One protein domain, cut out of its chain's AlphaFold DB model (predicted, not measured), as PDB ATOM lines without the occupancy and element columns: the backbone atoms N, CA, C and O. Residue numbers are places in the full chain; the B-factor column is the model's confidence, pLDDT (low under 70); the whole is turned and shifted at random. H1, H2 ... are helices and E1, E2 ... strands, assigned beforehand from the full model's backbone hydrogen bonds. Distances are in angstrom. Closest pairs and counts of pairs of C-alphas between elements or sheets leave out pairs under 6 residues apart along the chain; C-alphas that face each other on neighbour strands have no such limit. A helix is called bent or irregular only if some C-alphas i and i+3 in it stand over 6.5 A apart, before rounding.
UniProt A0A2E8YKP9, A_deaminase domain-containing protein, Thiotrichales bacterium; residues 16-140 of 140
ATOM      1  N   LEU A  16      29.374   4.089  -0.007       52.44
ATOM      2  CA  LEU A  16      29.897   4.667   1.234       52.44
ATOM      3  C   LEU A  16      31.390   4.963   1.080       52.44
ATOM      4  O   LEU A  16      32.223   4.056   1.100       52.44
ATOM      5  N   PHE A  17      31.750   6.239   0.980       53.03
ATOM      6  CA  PHE A  17      33.136   6.618   0.730       53.03
ATOM      7  C   PHE A  17      33.784   7.260   1.947       53.03
ATOM      8  O   PHE A  17      33.482   8.388   2.319       53.03
ATOM      9  N   ASN A  18      34.707   6.516   2.554       41.91
ATOM     10  CA  ASN A  18      35.679   7.062   3.492       41.91
ATOM     11  C   ASN A  18      36.984   6.248   3.413       41.91
ATOM     12  O   ASN A  18      37.280   5.407   4.260       41.91
ATOM     13  N   ARG A  19      37.778   6.440   2.348       40.31
ATOM     14  CA  ARG A  19      39.155   5.911   2.286       40.31
ATOM     15  C   ARG A  19      40.136   7.054   2.526       40.31
ATOM     16  O   ARG A  19      40.297   7.897   1.648       40.31
ATOM     17  N   ARG A  20      40.785   7.032   3.703       40.19
ATOM     18  CA  ARG A  20      41.804   7.980   4.211       40.19
ATOM     19  C   ARG A  20      42.436   8.837   3.101       40.19
ATOM     20  O   ARG A  20      43.264   8.346   2.324       40.19
ATOM     21  N   GLY A  21      42.031  10.104   3.028       41.97
ATOM     22  CA  GLY A  21      42.710  11.126   2.233       41.97
ATOM     23  C   GLY A  21      44.103  11.428   2.795       41.97
ATOM     24  O   GLY A  21      44.421  11.060   3.928       41.97
ATOM     25  N   ARG A  22      44.957  12.082   1.998       41.03
ATOM     26  CA  ARG A  22      46.151  12.741   2.553       41.03
ATOM     27  C   ARG A  22      45.682  13.824   3.543       41.03
ATOM     28  O   ARG A  22      44.611  14.386   3.313       41.03
ATOM     29  N   PRO A  23      46.445  14.139   4.603       42.75
ATOM     30  CA  PRO A  23      46.143  15.289   5.453       42.75
ATOM     31  C   PRO A  23      45.933  16.545   4.588       42.75
ATOM     32  O   PRO A  23      46.798  16.861   3.772       42.75
ATOM     33  N   GLY A  24      44.775  17.205   4.721       47.47
ATOM     34  CA  GLY A  24      44.403  18.390   3.930       47.47
ATOM     35  C   GLY A  24      43.792  18.121   2.545       47.47
ATOM     36  O   GLY A  24      43.765  19.027   1.719       47.47
ATOM     37  N   GLY A  25      43.347  16.893   2.254       44.28
ATOM     38  CA  GLY A  25      42.691  16.531   0.990       44.28
ATOM     39  C   GLY A  25      41.159  16.593   1.032       44.28
ATOM     40  O   GLY A  25      40.553  16.603   2.097       44.28
ATOM     41  N   LYS A  26      40.528  16.582  -0.151       48.56
ATOM     42  CA  LYS A  26      39.068  16.530  -0.309       48.56
ATOM     43  C   LYS A  26      38.462  15.303   0.379       48.56
ATOM     44  O   LYS A  26      39.062  14.231   0.458       48.56
ATOM     45  N   CYS A  27      37.216  15.466   0.807       51.47
ATOM     46  CA  CYS A  27      36.467  14.508   1.611       51.47
ATOM     47  C   CYS A  27      36.195  13.144   0.948       51.47
ATOM     48  O   CYS A  27      35.885  12.172   1.635       51.47
ATOM     49  N   SER A  28      36.292  13.061  -0.381       58.53
ATOM     50  CA  SER A  28      36.055  11.839  -1.144       58.53
ATOM     51  C   SER A  28      36.972  11.792  -2.363       58.53
ATOM     52  O   SER A  28      36.862  12.644  -3.240       58.53
ATOM     53  N   ARG A  29      37.826  10.759  -2.456       66.56
ATOM     54  CA  ARG A  29      38.612  10.463  -3.674       66.56
ATOM     55  C   ARG A  29      37.739  10.179  -4.891       66.56
ATOM     56  O   ARG A  29      38.225  10.220  -6.007       66.56
ATOM     57  N   VAL A  30      36.468   9.851  -4.682       73.19
ATOM     58  CA  VAL A  30      35.556   9.529  -5.781       73.19
ATOM     59  C   VAL A  30      35.412  10.700  -6.722       73.19
ATOM     60  O   VAL A  30      35.442  10.499  -7.921       73.19
ATOM     61  N   LEU A  31      35.333  11.914  -6.177       80.19
ATOM     62  CA  LEU A  31      35.222  13.125  -6.981       80.19
ATOM     63  C   LEU A  31      36.510  13.450  -7.751       80.19
ATOM     64  O   LEU A  31      36.472  14.281  -8.651       80.19
ATOM     65  N   ASP A  32      37.630  12.802  -7.421       82.06
ATOM     66  CA  ASP A  32      38.881  12.919  -8.174       82.06
ATOM     67  C   ASP A  32      38.959  11.890  -9.327       82.06
ATOM     68  O   ASP A  32      39.807  12.018 -10.206       82.06
ATOM     69  N   GLU A  33      38.076  10.884  -9.347       87.56
ATOM     70  CA  GLU A  33      38.063   9.780 -10.314       87.56
ATOM     71  C   GLU A  33      36.837   9.896 -11.234       87.56
ATOM     72  O   GLU A  33      35.779   9.322 -10.956       87.56
ATOM     73  N   SER A  34      36.965  10.626 -12.350       88.31
ATOM     74  CA  SER A  34      35.832  10.953 -13.239       88.31
ATOM     75  C   SER A  34      35.040   9.723 -13.688       88.31
ATOM     76  O   SER A  34      33.817   9.733 -13.628       88.31
ATOM     77  N   ALA A  35      35.719   8.621 -14.022       90.75
ATOM     78  CA  ALA A  35      35.070   7.374 -14.426       90.75
ATOM     79  C   ALA A  35      34.177   6.773 -13.323       90.75
ATOM     80  O   ALA A  35      33.159   6.145 -13.613       90.75
ATOM     81  N   VAL A  36      34.537   6.957 -12.046       89.88
ATOM     82  CA  VAL A  36      33.706   6.499 -10.924       89.88
ATOM     83  C   VAL A  36      32.487   7.403 -10.787       89.88
ATOM     84  O   VAL A  36      31.379   6.896 -10.650       89.88
ATOM     85  N   VAL A  37      32.674   8.722 -10.857       90.44
ATOM     86  CA  VAL A  37      31.576   9.699 -10.790       90.44
ATOM     87  C   VAL A  37      30.574   9.485 -11.920       90.44
ATOM     88  O   VAL A  37      29.379   9.378 -11.655       90.44
ATOM     89  N   GLU A  38      31.056   9.349 -13.156       93.19
ATOM     90  CA  GLU A  38      30.241   9.089 -14.345       93.19
ATOM     91  C   GLU A  38      29.413   7.815 -14.186       93.19
ATOM     92  O   GLU A  38      28.225   7.809 -14.505       93.19
ATOM     93  N   ARG A  39      30.003   6.750 -13.628       92.94
ATOM     94  CA  ARG A  39      29.264   5.518 -13.343       92.94
ATOM     95  C   ARG A  39      28.184   5.734 -12.287       92.94
ATOM     96  O   ARG A  39      27.052   5.314 -12.492       92.94
ATOM     97  N   LEU A  40      28.510   6.385 -11.167       92.19
ATOM     98  CA  LEU A  40      27.535   6.647 -10.100       92.19
ATOM     99  C   LEU A  40      26.366   7.502 -10.606       92.19
ATOM    100  O   LEU A  40      25.218   7.223 -10.269       92.19
ATOM    101  N   ALA A  41      26.649   8.507 -11.439       93.50
ATOM    102  CA  ALA A  41      25.634   9.336 -12.075       93.50
ATOM    103  C   ALA A  41      24.800   8.536 -13.089       93.50
ATOM    104  O   ALA A  41      23.572   8.565 -13.029       93.50
ATOM    105  N   GLY A  42      25.439   7.775 -13.982       95.12
ATOM    106  CA  GLY A  42      24.756   6.980 -15.007       95.12
ATOM    107  C   GLY A  42      23.868   5.873 -14.431       95.12
ATOM    108  O   GLY A  42      22.763   5.648 -14.919       95.12
ATOM    109  N   GLU A  43      24.316   5.219 -13.361       93.69
ATOM    110  CA  GLU A  43      23.585   4.134 -12.692       93.69
ATOM    111  C   GLU A  43      22.690   4.630 -11.541       93.69
ATOM    112  O   GLU A  43      21.960   3.841 -10.942       93.69
ATOM    113  N   GLN A  44      22.709   5.935 -11.240       91.44
ATOM    114  CA  GLN A  44      21.968   6.558 -10.136       91.44
ATOM    115  C   GLN A  44      22.260   5.905  -8.772       91.44
ATOM    116  O   GLN A  44      21.368   5.731  -7.938       91.44
ATOM    117  N   ILE A  45      23.527   5.557  -8.541       90.56
ATOM    118  CA  ILE A  45      24.011   4.993  -7.280       90.56
ATOM    119  C   ILE A  45      24.241   6.141  -6.285       90.56
ATOM    120  O   ILE A  45      25.070   7.017  -6.556       90.56
ATOM    121  N   PRO A  46      23.562   6.151  -5.120       91.00
ATOM    122  CA  PRO A  46      23.712   7.223  -4.149       91.00
ATOM    123  C   PRO A  46      25.124   7.319  -3.562       91.00
ATOM    124  O   PRO A  46      25.710   6.324  -3.124       91.00
ATOM    125  N   MET A  47      25.628   8.548  -3.470       91.06
ATOM    126  CA  MET A  47      26.842   8.912  -2.751       91.06
ATOM    127  C   MET A  47      26.482   9.495  -1.382       91.06
ATOM    128  O   MET A  47      25.788  10.506  -1.293       91.06
ATOM    129  N   THR A  48      26.977   8.890  -0.299       90.12
ATOM    130  CA  THR A  48      26.725   9.386   1.066       90.12
ATOM    131  C   THR A  48      27.906  10.186   1.612       90.12
ATOM    132  O   THR A  48      29.023   9.672   1.716       90.12
ATOM    133  N   ILE A  49      27.640  11.419   2.042       90.44
ATOM    134  CA  ILE A  49      28.591  12.342   2.677       90.44
ATOM    135  C   ILE A  49      28.271  12.463   4.177       90.44
ATOM    136  O   ILE A  49      27.116  12.369   4.588       90.44
ATOM    137  N   ARG A  50      29.298  12.654   5.017       91.12
ATOM    138  CA  ARG A  50      29.182  12.731   6.488       91.12
ATOM    139  C   ARG A  50      29.791  14.031   7.036       91.12
ATOM    140  O   ARG A  50      30.920  14.004   7.527       91.12
ATOM    141  N   PRO A  51      29.106  15.179   6.929       90.94
ATOM    142  CA  PRO A  51      29.710  16.494   7.145       90.94
ATOM    143  C   PRO A  51      30.392  16.644   8.510       90.94
ATOM    144  O   PRO A  51      31.591  16.934   8.575       90.94
ATOM    145  N   LEU A  52      29.663  16.376   9.602       92.38
ATOM    146  CA  LEU A  52      30.186  16.564  10.956       92.38
ATOM    147  C   LEU A  52      31.293  15.552  11.278       92.38
ATOM    148  O   LEU A  52      32.350  15.956  11.757       92.38
ATOM    149  N   SER A  53      31.114  14.268  10.944       92.12
ATOM    150  CA  SER A  53      32.154  13.234  11.117       92.12
ATOM    151  C   SER A  53      33.438  13.597  10.361       92.12
ATOM    152  O   SER A  53      34.523  13.621  10.944       92.12
ATOM    153  N   ASN A  54      33.330  14.003   9.094       90.25
ATOM    154  CA  ASN A  54      34.489  14.335   8.268       90.25
ATOM    155  C   ASN A  54      35.249  15.563   8.796       90.25
ATOM    156  O   ASN A  54      36.483  15.571   8.787       90.25
ATOM    157  N   HIS A  55      34.543  16.567   9.321       89.62
ATOM    158  CA  HIS A  55      35.179  17.706   9.982       89.62
ATOM    159  C   HIS A  55      35.834  17.309  11.320       89.62
ATOM    160  O   HIS A  55      36.983  17.671  11.595       89.62
ATOM    161  N   ARG A  56      35.148  16.521  12.159       91.12
ATOM    162  CA  ARG A  56      35.659  16.079  13.471       91.12
ATOM    163  C   ARG A  56      36.883  15.172  13.344       91.12
ATOM    164  O   ARG A  56      37.824  15.318  14.119       91.12
ATOM    165  N   LEU A  57      36.901  14.302  12.336       90.88
ATOM    166  CA  LEU A  57      38.025  13.421  12.003       90.88
ATOM    167  C   LEU A  57      39.157  14.130  11.246       90.88
ATOM    168  O   LEU A  57      40.134  13.477  10.879       90.88
ATOM    169  N   LYS A  58      39.044  15.445  11.010       89.88
ATOM    170  CA  LYS A  58      40.034  16.250  10.274       89.88
ATOM    171  C   LYS A  58      40.304  15.726   8.860       89.88
ATOM    172  O   LYS A  58      41.403  15.884   8.333       89.88
ATOM    173  N   ILE A  59      39.286  15.118   8.250       85.25
ATOM    174  CA  ILE A  59      39.283  14.781   6.824       85.25
ATOM    175  C   ILE A  59      39.127  16.071   6.024       85.25
ATOM    176  O   ILE A  59      39.890  16.296   5.093       85.25
ATOM    177  N   ILE A  60      38.198  16.933   6.444       84.44
ATOM    178  CA  ILE A  60      38.054  18.297   5.935       84.44
ATOM    179  C   ILE A  60      38.435  19.320   7.021       84.44
ATOM    180  O   ILE A  60      38.112  19.097   8.195       84.44
ATOM    181  N   PRO A  61      39.133  20.418   6.674       85.38
ATOM    182  CA  PRO A  61      39.504  21.462   7.635       85.38
ATOM    183  C   PRO A  61      38.298  22.205   8.214       85.38
ATOM    184  O   PRO A  61      38.284  22.506   9.408       85.38
ATOM    185  N   SER A  62      37.298  22.475   7.375       88.81
ATOM    186  CA  SER A  62      36.076  23.199   7.717       88.81
ATOM    187  C   SER A  62      34.852  22.578   7.041       88.81
ATOM    188  O   SER A  62      34.978  21.781   6.113       88.81
ATOM    189  N   LEU A  63      33.650  22.944   7.495       87.69
ATOM    190  CA  LEU A  63      32.405  22.488   6.865       87.69
ATOM    191  C   LEU A  63      32.182  23.094   5.472       87.69
ATOM    192  O   LEU A  63      31.550  22.444   4.648       87.69
ATOM    193  N   SER A  64      32.756  24.264   5.173       86.50
ATOM    194  CA  SER A  64      32.754  24.827   3.815       86.50
ATOM    195  C   SER A  64      33.605  24.023   2.830       86.50
ATOM    196  O   SER A  64      33.394  24.122   1.633       86.50
ATOM    197  N   ASP A  65      34.519  23.171   3.307       86.12
ATOM    198  CA  ASP A  65      35.267  22.245   2.445       86.12
ATOM    199  C   ASP A  65      34.487  20.937   2.170       86.12
ATOM    200  O   ASP A  65      35.026  19.976   1.604       86.12
ATOM    201  N   CYS A  66      33.234  20.835   2.628       87.88
ATOM    202  CA  CYS A  66      32.403  19.661   2.405       87.88
ATOM    203  C   CYS A  66      31.933  19.630   0.942       87.88
ATOM    204  O   CYS A  66      31.251  20.552   0.503       87.88
ATOM    205  N   PRO A  67      32.213  18.567   0.168       88.69
ATOM    206  CA  PRO A  67      32.033  18.596  -1.281       88.69
ATOM    207  C   PRO A  67      30.586  18.296  -1.704       88.69
ATOM    208  O   PRO A  67      30.366  17.649  -2.723       88.69
ATOM    209  N   VAL A  68      29.597  18.689  -0.898       90.38
ATOM    210  CA  VAL A  68      28.183  18.380  -1.149       90.38
ATOM    211  C   VAL A  68      27.707  19.058  -2.428       90.38
ATOM    212  O   VAL A  68      27.140  18.379  -3.279       90.38
ATOM    213  N   ALA A  69      27.992  20.354  -2.590       89.69
ATOM    214  CA  ALA A  69      27.621  21.112  -3.784       89.69
ATOM    215  C   ALA A  69      28.256  20.503  -5.044       89.69
ATOM    216  O   ALA A  69      27.549  20.088  -5.959       89.69
ATOM    217  N   THR A  70      29.579  20.303  -5.033       89.56
ATOM    218  CA  THR A  70      30.298  19.674  -6.153       89.56
ATOM    219  C   THR A  70      29.790  18.263  -6.466       89.56
ATOM    220  O   THR A  70      29.715  17.877  -7.628       89.56
ATOM    221  N   ALA A  71      29.446  17.463  -5.451       90.50
ATOM    222  CA  ALA A  71      28.917  16.118  -5.667       90.50
ATOM    223  C   ALA A  71      27.519  16.140  -6.300       90.50
ATOM    224  O   ALA A  71      27.243  15.305  -7.157       90.50
ATOM    225  N   LEU A  72      26.660  17.086  -5.906       92.19
ATOM    226  CA  LEU A  72      25.338  17.273  -6.511       92.19
ATOM    227  C   LEU A  72      25.458  17.712  -7.974       92.19
ATOM    228  O   LEU A  72      24.784  17.156  -8.838       92.19
ATOM    229  N   GLU A  73      26.353  18.658  -8.265       92.38
ATOM    230  CA  GLU A  73      26.634  19.134  -9.627       92.38
ATOM    231  C   GLU A  73      27.174  18.030 -10.542       92.38
ATOM    232  O   GLU A  73      26.942  18.048 -11.750       92.38
ATOM    233  N   ALA A  74      27.865  17.041  -9.975       91.88
ATOM    234  CA  ALA A  74      28.427  15.934 -10.732       91.88
ATOM    235  C   ALA A  74      27.382  14.893 -11.191       91.88
ATOM    236  O   ALA A  74      27.713  13.993 -11.964       91.88
ATOM    237  N   GLY A  75      26.132  14.993 -10.721       93.06
ATOM    238  CA  GLY A  75      24.998  14.190 -11.186       93.06
ATOM    239  C   GLY A  75      24.582  12.934 -10.395       93.06
ATOM    240  O   GLY A  75      23.433  12.521 -10.584       93.06
ATOM    241  N   PRO A  76      25.391  12.281  -9.528       92.69
ATOM    242  CA  PRO A  76      24.870  11.177  -8.727       92.69
ATOM    243  C   PRO A  76      23.903  11.684  -7.644       92.69
ATOM    244  O   PRO A  76      24.057  12.805  -7.152       92.69
ATOM    245  N   PRO A  77      22.945  10.858  -7.183       94.44
ATOM    246  CA  PRO A  77      22.160  11.191  -6.000       94.44
ATOM    247  C   PRO A  77      23.080  11.355  -4.783       94.44
ATOM    248  O   PRO A  77      23.837  10.446  -4.448       94.44
ATOM    249  N   VAL A  78      23.013  12.490  -4.089       93.88
ATOM    250  CA  VAL A  78      23.819  12.744  -2.884       93.88
ATOM    251  C   VAL A  78      22.948  12.657  -1.639       93.88
ATOM    252  O   VAL A  78      21.869  13.245  -1.592       93.88
ATOM    253  N   THR A  79      23.427  11.941  -0.623       93.44
ATOM    254  CA  THR A  79      22.788  11.814   0.694       93.44
ATOM    255  C   THR A  79      23.725  12.261   1.811       93.44
ATOM    256  O   THR A  79      24.948  12.229   1.672       93.44
ATOM    257  N   VAL A  80      23.144  12.656   2.942       92.62
ATOM    258  CA  VAL A  80      23.872  13.079   4.144       92.62
ATOM    259  C   VAL A  80      23.615  12.081   5.264       92.62
ATOM    260  O   VAL A  80      22.486  11.641   5.468       92.62
ATOM    261  N   SER A  81      24.664  11.713   5.994       92.00
ATOM    262  CA  SER A  81      24.575  10.792   7.125       92.00
ATOM    263  C   SER A  81      25.273  11.359   8.364       92.00
ATOM    264  O   SER A  81      26.372  11.904   8.235       92.00
ATOM    265  N   PRO A  82      24.685  11.190   9.564       91.94
ATOM    266  CA  PRO A  82      25.324  11.588  10.817       91.94
ATOM    267  C   PRO A  82      26.475  10.666  11.245       91.94
ATOM    268  O   PRO A  82      27.217  11.018  12.159       91.94
ATOM    269  N   ASP A  83      26.648   9.514  10.588       91.44
ATOM    270  CA  ASP A  83      27.608   8.476  10.978       91.44
ATOM    271  C   ASP A  83      27.314   7.954  12.400       91.44
ATOM    272  O   ASP A  83      26.300   7.285  12.595       91.44
ATOM    273  N   ASP A  84      28.134   8.306  13.391       92.56
ATOM    274  CA  ASP A  84      27.873   8.065  14.813       92.56
ATOM    275  C   ASP A  84      27.533   9.395  15.521       92.56
ATOM    276  O   ASP A  84      28.438  10.116  15.960       92.56
ATOM    277  N   PRO A  85      26.240   9.759  15.639       91.12
ATOM    278  CA  PRO A  85      25.826  11.046  16.204       91.12
ATOM    279  C   PRO A  85      26.209  11.206  17.679       91.12
ATOM    280  O   PRO A  85      26.434  12.332  18.126       91.12
ATOM    281  N   SER A  86      26.320  10.104  18.431       93.06
ATOM    282  CA  SER A  86      26.723  10.143  19.843       93.06
ATOM    283  C   SER A  86      28.198  10.511  19.985       93.06
ATOM    284  O   SER A  86      28.583  11.170  20.949       93.06
ATOM    285  N   TYR A  87      29.020  10.098  19.017       91.31
ATOM    286  CA  TYR A  87      30.455  10.359  19.009       91.31
ATOM    287  C   TYR A  87      30.816  11.703  18.357       91.31
ATOM    288  O   TYR A  87      31.639  12.450  18.886       91.31
ATOM    289  N   PHE A  88      30.206  12.042  17.216       90.00
ATOM    290  CA  PHE A  88      30.560  13.248  16.451       90.00
ATOM    291  C   PHE A  88      29.753  14.496  16.826       90.00
ATOM    292  O   PHE A  88      30.186  15.615  16.519       90.00
ATOM    293  N   GLY A  89      28.642  14.300  17.541       84.69
ATOM    294  CA  GLY A  89      27.693  15.336  17.922       84.69
ATOM    295  C   GLY A  89      26.867  15.796  16.725       84.69
ATOM    296  O   GLY A  89      27.417  16.321  15.762       84.69
ATOM    297  N   GLY A  90      25.548  15.632  16.813       90.38
ATOM    298  CA  GLY A  90      24.591  16.046  15.785       90.38
ATOM    299  C   GLY A  90      23.962  14.858  15.064       90.38
ATOM    300  O   GLY A  90      24.657  14.018  14.491       90.38
ATOM    301  N   TYR A  91      22.634  14.797  15.094       94.00
ATOM    302  CA  TYR A  91      21.839  13.819  14.367       94.00
ATOM    303  C   TYR A  91      21.649  14.280  12.916       94.00
ATOM    304  O   TYR A  91      22.381  15.128  12.394       94.00
ATOM    305  N   LEU A  92      20.710  13.652  12.208       92.50
ATOM    306  CA  LEU A  92      20.467  13.919  10.795       92.50
ATOM    307  C   LEU A  92      20.179  15.406  10.536       92.50
ATOM    308  O   LEU A  92      20.792  15.991   9.648       92.50
ATOM    309  N   VAL A  93      19.301  16.015  11.338       93.19
ATOM    310  CA  VAL A  93      18.917  17.426  11.181       93.19
ATOM    311  C   VAL A  93      20.127  18.332  11.357       93.19
ATOM    312  O   VAL A  93      20.384  19.152  10.487       93.19
ATOM    313  N   GLU A  94      20.931  18.134  12.402       94.44
ATOM    314  CA  GLU A  94      22.116  18.960  12.643       94.44
ATOM    315  C   GLU A  94      23.149  18.838  11.518       94.44
ATOM    316  O   GLU A  94      23.796  19.825  11.186       94.44
ATOM    317  N   ASN A  95      23.292  17.665  10.887       93.69
ATOM    318  CA  ASN A  95      24.172  17.524   9.722       93.69
ATOM    319  C   ASN A  95      23.641  18.291   8.504       93.69
ATOM    320  O   ASN A  95      24.441  18.887   7.789       93.69
ATOM    321  N   HIS A  96      22.325  18.291   8.277       92.62
ATOM    322  CA  HIS A  96      21.702  19.074   7.206       92.62
ATOM    323  C   HIS A  96      21.773  20.581   7.478       92.62
ATOM    324  O   HIS A  96      22.115  21.339   6.578       92.62
ATOM    325  N   THR A  97      21.516  21.025   8.709       92.12
ATOM    326  CA  THR A  97      21.653  22.435   9.100       92.12
ATOM    327  C   THR A  97      23.095  22.908   8.937       92.12
ATOM    328  O   THR A  97      23.331  23.945   8.328       92.12
ATOM    329  N   ALA A  98      24.068  22.110   9.386       90.81
ATOM    330  CA  ALA A  98      25.485  22.456   9.309       90.81
ATOM    331  C   ALA A  98      26.002  22.655   7.874       90.81
ATOM    332  O   ALA A  98      26.928  23.434   7.667       90.81
ATOM    333  N   ILE A  99      25.437  21.950   6.886       88.44
ATOM    334  CA  ILE A  99      25.780  22.170   5.472       88.44
ATOM    335  C   ILE A  99      24.923  23.251   4.819       88.44
ATOM    336  O   ILE A  99      25.415  23.913   3.919       88.44
ATOM    337  N   ALA A 100      23.680  23.458   5.262       88.31
ATOM    338  CA  ALA A 100      22.823  24.525   4.745       88.31
ATOM    339  C   ALA A 100      23.372  25.924   5.068       88.31
ATOM    340  O   ALA A 100      23.092  26.878   4.353       88.31
ATOM    341  N   GLU A 101      24.188  26.042   6.116       82.69
ATOM    342  CA  GLU A 101      24.937  27.263   6.429       82.69
ATOM    343  C   GLU A 101      26.117  27.518   5.468       82.69
ATOM    344  O   GLU A 101      26.698  28.605   5.491       82.69
ATOM    345  N   ALA A 102      26.495  26.550   4.623       74.00
ATOM    346  CA  ALA A 102      27.531  26.752   3.617       74.00
ATOM    347  C   ALA A 102      26.979  27.607   2.457       74.00
ATOM    348  O   ALA A 102      25.955  27.255   1.874       74.00
ATOM    349  N   PRO A 103      27.668  28.693   2.058       65.50
ATOM    350  CA  PRO A 103      27.149  29.675   1.097       65.50
ATOM    351  C   PRO A 103      26.979  29.146  -0.338       65.50
ATOM    352  O   PRO A 103      26.481  29.865  -1.199       65.50
ATOM    353  N   GLU A 104      27.423  27.922  -0.615       77.62
ATOM    354  CA  GLU A 104      27.457  27.333  -1.956       77.62
ATOM    355  C   GLU A 104      26.191  26.535  -2.302       77.62
ATOM    356  O   GLU A 104      25.954  26.275  -3.478       77.62
ATOM    357  N   LEU A 105      25.369  26.155  -1.313       86.94
ATOM    358  CA  LEU A 105      24.156  25.369  -1.552       86.94
ATOM    359  C   LEU A 105      22.939  26.259  -1.806       86.94
ATOM    360  O   LEU A 105      22.661  27.191  -1.057       86.94
ATOM    361  N   GLN A 106      22.197  25.924  -2.855       89.62
ATOM    362  CA  GLN A 106      20.912  26.534  -3.188       89.62
ATOM    363  C   GLN A 106      19.742  25.747  -2.569       89.62
ATOM    364  O   GLN A 106      19.878  24.573  -2.208       89.62
ATOM    365  N   ASP A 107      18.570  26.374  -2.456       91.50
ATOM    366  CA  ASP A 107      17.383  25.751  -1.848       91.50
ATOM    367  C   ASP A 107      16.971  24.452  -2.560       91.50
ATOM    368  O   ASP A 107      16.644  23.453  -1.918       91.50
ATOM    369  N   ASP A 108      17.041  24.420  -3.891       93.19
ATOM    370  CA  ASP A 108      16.742  23.233  -4.697       93.19
ATOM    371  C   ASP A 108      17.720  22.082  -4.425       93.19
ATOM    372  O   ASP A 108      17.309  20.922  -4.342       93.19
ATOM    373  N   GLN A 109      18.996  22.393  -4.201       93.75
ATOM    374  CA  GLN A 109      20.019  21.432  -3.801       93.75
ATOM    375  C   GLN A 109      19.753  20.881  -2.395       93.75
ATOM    376  O   GLN A 109      19.862  19.671  -2.182       93.75
ATOM    377  N   LEU A 110      19.338  21.723  -1.442       93.31
ATOM    378  CA  LEU A 110      18.940  21.271  -0.102       93.31
ATOM    379  C   LEU A 110      17.725  20.337  -0.161       93.31
ATOM    380  O   LEU A 110      17.713  19.285   0.483       93.31
ATOM    381  N   ILE A 111      16.733  20.671  -0.989       95.06
ATOM    382  CA  ILE A 111      15.563  19.822  -1.238       95.06
ATOM    383  C   ILE A 111      15.987  18.496  -1.873       95.06
ATOM    384  O   ILE A 111      15.521  17.431  -1.454       95.06
ATOM    385  N   ALA A 112      16.900  18.533  -2.848       95.44
ATOM    386  CA  ALA A 112      17.420  17.339  -3.501       95.44
ATOM    387  C   ALA A 112      18.102  16.400  -2.498       95.44
ATOM    388  O   ALA A 112      17.840  15.200  -2.525       95.44
ATOM    389  N   LEU A 113      18.897  16.922  -1.554       94.44
ATOM    390  CA  LEU A 113      19.521  16.106  -0.505       94.44
ATOM    391  C   LEU A 113      18.488  15.349   0.334       94.44
ATOM    392  O   LEU A 113      18.678  14.166   0.615       94.44
ATOM    393  N   ILE A 114      17.386  16.006   0.707       95.19
ATOM    394  CA  ILE A 114      16.313  15.375   1.483       95.19
ATOM    395  C   ILE A 114      15.588  14.317   0.648       95.19
ATOM    396  O   ILE A 114      15.389  13.195   1.112       95.19
ATOM    397  N   LYS A 115      15.235  14.627  -0.604       96.12
ATOM    398  CA  LYS A 115      14.582  13.664  -1.508       96.12
ATOM    399  C   LYS A 115      15.459  12.443  -1.777       96.12
ATOM    400  O   LYS A 115      14.964  11.312  -1.779       96.12
ATOM    401  N   ASN A 116      16.763  12.650  -1.936       95.88
ATOM    402  CA  ASN A 116      17.730  11.591  -2.198       95.88
ATOM    403  C   ASN A 116      17.820  10.570  -1.058       95.88
ATOM    404  O   ASN A 116      18.134   9.412  -1.330       95.88
ATOM    405  N   LEU A 117      17.483  10.942   0.187       93.44
ATOM    406  CA  LEU A 117      17.377   9.981   1.293       93.44
ATOM    407  C   LEU A 117      16.354   8.884   0.987       93.44
ATOM    408  O   LEU A 117      16.590   7.726   1.315       93.44
ATOM    409  N   PHE A 118      15.241   9.227   0.335       94.56
ATOM    410  CA  PHE A 118      14.194   8.273  -0.031       94.56
ATOM    411  C   PHE A 118      14.504   7.572  -1.350       94.56
ATOM    412  O   PHE A 118      14.392   6.347  -1.425       94.56
ATOM    413  N   VAL A 119      14.952   8.315  -2.368       91.12
ATOM    414  CA  VAL A 119      15.329   7.749  -3.678       91.12
ATOM    415  C   VAL A 119      16.420   6.687  -3.520       91.12
ATOM    416  O   VAL A 119      16.298   5.593  -4.079       91.12
ATOM    417  N   GLY A 120      17.436   6.995  -2.710       88.69
ATOM    418  CA  GLY A 120      18.565   6.124  -2.405       88.69
ATOM    419  C   GLY A 120      18.341   5.139  -1.257       88.69
ATOM    420  O   GLY A 120      19.260   4.401  -0.912       88.69
ATOM    421  N   SER A 121      17.152   5.117  -0.649       91.44
ATOM    422  CA  SER A 121      16.829   4.144   0.398       91.44
ATOM    423  C   SER A 121      16.554   2.753  -0.175       91.44
ATOM    424  O   SER A 121      16.161   2.591  -1.332       91.44
ATOM    425  N   PHE A 122      16.637   1.751   0.699       91.38
ATOM    426  CA  PHE A 122      16.197   0.380   0.424       91.38
ATOM    427  C   PHE A 122      14.682   0.176   0.568       91.38
ATOM    428  O   PHE A 122      14.217  -0.957   0.691       91.38
ATOM    429  N   LEU A 123      13.893   1.256   0.579       91.62
ATOM    430  CA  LEU A 123      12.447   1.136   0.440       91.62
ATOM    431  C   LEU A 123      12.111   0.488  -0.905       91.62
ATOM    432  O   LEU A 123      12.814   0.676  -1.900       91.62
ATOM    433  N   ARG A 124      10.987  -0.232  -0.947       93.81
ATOM    434  CA  ARG A 124      10.402  -0.657  -2.221       93.81
ATOM    435  C   ARG A 124      10.043   0.585  -3.022       93.81
ATOM    436  O   ARG A 124       9.609   1.581  -2.444       93.81
ATOM    437  N   ASP A 125      10.144   0.511  -4.342       90.31
ATOM    438  CA  ASP A 125       9.847   1.669  -5.191       90.31
ATOM    439  C   ASP A 125       8.404   2.172  -5.003       90.31
ATOM    440  O   ASP A 125       8.173   3.378  -4.984       90.31
ATOM    441  N   SER A 126       7.458   1.272  -4.708       94.25
ATOM    442  CA  SER A 126       6.075   1.625  -4.349       94.25
ATOM    443  C   SER A 126       5.948   2.482  -3.085       94.25
ATOM    444  O   SER A 126       4.973   3.212  -2.932       94.25
ATOM    445  N   ASP A 127       6.907   2.384  -2.162       95.62
ATOM    446  CA  ASP A 127       6.866   3.062  -0.864       95.62
ATOM    447  C   ASP A 127       7.614   4.405  -0.885       95.62
ATOM    448  O   ASP A 127       7.461   5.198   0.044       95.62
ATOM    449  N   LYS A 128       8.403   4.684  -1.934       94.94
ATOM    450  CA  LYS A 128       9.204   5.915  -2.053       94.94
ATOM    451  C   LYS A 128       8.369   7.147  -2.391       94.94
ATOM    452  O   LYS A 128       8.741   8.241  -1.982       94.94
ATOM    453  N   GLN A 129       7.236   6.994  -3.080       96.62
ATOM    454  CA  GLN A 129       6.434   8.146  -3.513       96.62
ATOM    455  C   GLN A 129       5.852   8.927  -2.329       96.62
ATOM    456  O   GLN A 129       5.951  10.146  -2.273       96.62
ATOM    457  N   LYS A 130       5.317   8.219  -1.328       97.00
ATOM    458  CA  LYS A 130       4.678   8.843  -0.164       97.00
ATOM    459  C   LYS A 130       5.581   9.846   0.577       97.00
ATOM    460  O   LYS A 130       5.112  10.948   0.850       97.00
ATOM    461  N   PRO A 131       6.830   9.517   0.961       97.00
ATOM    462  CA  PRO A 131       7.705  10.503   1.584       97.00
ATOM    463  C   PRO A 131       8.140  11.623   0.630       97.00
ATOM    464  O   PRO A 131       8.309  12.746   1.096       97.00
ATOM    465  N   LEU A 132       8.274  11.368  -0.677       97.00
ATOM    466  CA  LEU A 132       8.577  12.423  -1.653       97.00
ATOM    467  C   LEU A 132       7.451  13.464  -1.725       97.00
ATOM    468  O   LEU A 132       7.734  14.656  -1.636       97.00
ATOM    469  N   ASP A 133       6.190  13.026  -1.744       97.50
ATOM    470  CA  ASP A 133       5.024  13.924  -1.729       97.50
ATOM    471  C   ASP A 133       4.975  14.790  -0.456       97.50
ATOM    472  O   ASP A 133       4.551  15.946  -0.485       97.50
ATOM    473  N   ILE A 134       5.411  14.237   0.686       97.62
ATOM    474  CA  ILE A 134       5.505  14.984   1.950       97.62
ATOM    475  C   ILE A 134       6.546  16.099   1.831       97.62
ATOM    476  O   ILE A 134       6.282  17.212   2.287       97.62
ATOM    477  N   VAL A 135       7.702  15.812   1.224       96.88
ATOM    478  CA  VAL A 135       8.745  16.820   0.989       96.88
ATOM    479  C   VAL A 135       8.223  17.904   0.053       96.88
ATOM    480  O   VAL A 135       8.313  19.075   0.403       96.88
ATOM    481  N   ASP A 136       7.616  17.529  -1.077       96.94
ATOM    482  CA  ASP A 136       7.065  18.481  -2.051       96.94
ATOM    483  C   ASP A 136       6.033  19.414  -1.419       96.94
ATOM    484  O   ASP A 136       6.082  20.630  -1.604       96.94
ATOM    485  N   LYS A 137       5.142  18.865  -0.589       97.88
ATOM    486  CA  LYS A 137       4.148  19.656   0.138       97.88
ATOM    487  C   LYS A 137       4.765  20.609   1.167       97.88
ATOM    488  O   LYS A 137       4.171  21.643   1.443       97.88
ATOM    489  N   ALA A 138       5.896  20.253   1.775       95.50
ATOM    490  CA  ALA A 138       6.538  21.071   2.807       95.50
ATOM    491  C   ALA A 138       7.301  22.279   2.240       95.50
ATOM    492  O   ALA A 138       7.589  23.207   2.991       95.50
ATOM    493  N   VAL A 139       7.637  22.250   0.946       94.00
ATOM    494  CA  VAL A 139       8.426  23.287   0.256       94.00
ATOM    495  C   VAL A 139       7.623  24.055  -0.802       94.00
ATOM    496  O   VAL A 139       8.184  24.897  -1.498       94.00
ATOM    497  N   SER A 140       6.326  23.743  -0.921       81.31
ATOM    498  CA  SER A 140       5.333  24.487  -1.713       81.31
ATOM    499  C   SER A 140       4.786  25.675  -0.926       81.31
ATOM    500  O   SER A 140       4.549  26.728  -1.556       81.31
TER     501      SER A 140
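AT A GLANCE: This is residues 16 to 140 of the 140 residues of the protein "A_deaminase domain-containing protein" of Thiotrichales bacterium (UniProt A0A2E8YKP9). Two very short parallel strands, E1 and E2, lie side by side in the middle, with small helices round them: H1 and H2 toward one end of the strands, H3, H5 and H6 toward the other, H4 and H7 near the pair. H7 passes close by E2 and folds back into H8, a helical hairpin whose second helix lies at one end of the longest axis; the loop of residues 16 to 28 reaches toward the other end. The printed part has 125 residues, with eight named helices and two named strands in the order H1, H2, E1, H3, H4, E2, H5, H6, H7, H8. The class is mostly helix, and the whole is compact, with a radius of gyration of the C-alphas of 14.4 A and spans of 43 by 33 by 26 A.

IN THESE COORDINATES: Residues 16 to 28 hold no named element. H1 is residues 29 to 32, beginning at C-alpha 29 (38.612, 10.463, -3.674), and H2 is residues 34 to 43, 14.0 A long. E1 is residues 47 to 49, H3 residues 51 to 56, H4 residues 68 to 73. E2 is residues 78 to 80, with C-alpha 78 at (23.819, 12.744, -2.884). H5 is residues 85 to 88, and H6 residues 92 to 100, 12.4 A. H7 is residues 107 to 119, 18.2 A. H8 is residues 125 to 139, 22.3 A, ending at C-alpha 139 (8.426, 23.287, 0.256); it is only just irregular, with C-alphas 126 and 129 6.6 A apart.

HOW THE PARTS SIT: E1 and E2 are parallel at 33 degrees, with N 49 and O 79 within hydrogen-bond range at 2.8 A. E1, H3, H4 and E2 form a strand-helix-strand unit, two parallel neighbour strands with helices between, and its crossover is right-handed. The closest C-alphas of E2 and H7 are those of Thr 79 and Leu 113, 5.5 A; of E2 and H4, Leu 72 and Val 78, 6.0 A. H7 and H8, a helical hairpin, touch at Phe 118 and Lys 128, 5.9 A, at a shallow tilt of 23 degrees, opposite ways. H3 touches H6 about perpendicular, 90 degrees, closest at Pro 51 and Asn 95, 6.2 A. H3 and H5 only just touch, with 3 pairs of C-alphas within 8 A, the closest Ser 53 and Phe 88 at 5.6 A. H1 and H2 touch only at the corner, and only just, with 3 such pairs, the closest Val 30 and Val 36 at 6.2 A. H2 and H8 are apart. Each O i to N i+4 pair is within hydrogen-bond range in H2, H3, H4 and H6, against 8 of 9 in H7 and 8 of 11 in H8; H1 and H5 are too short for such a pair.

THE WHOLE: The two C-alphas farthest apart, those of Pro 23 and Ser 126, are 43.5 A from each other. The printed part has no cut. The link from H3 to H4, 11 residues, is long. The mean pLDDT of the printed part is 86.1, and residues 16 to 29 and residue 103 are under 70.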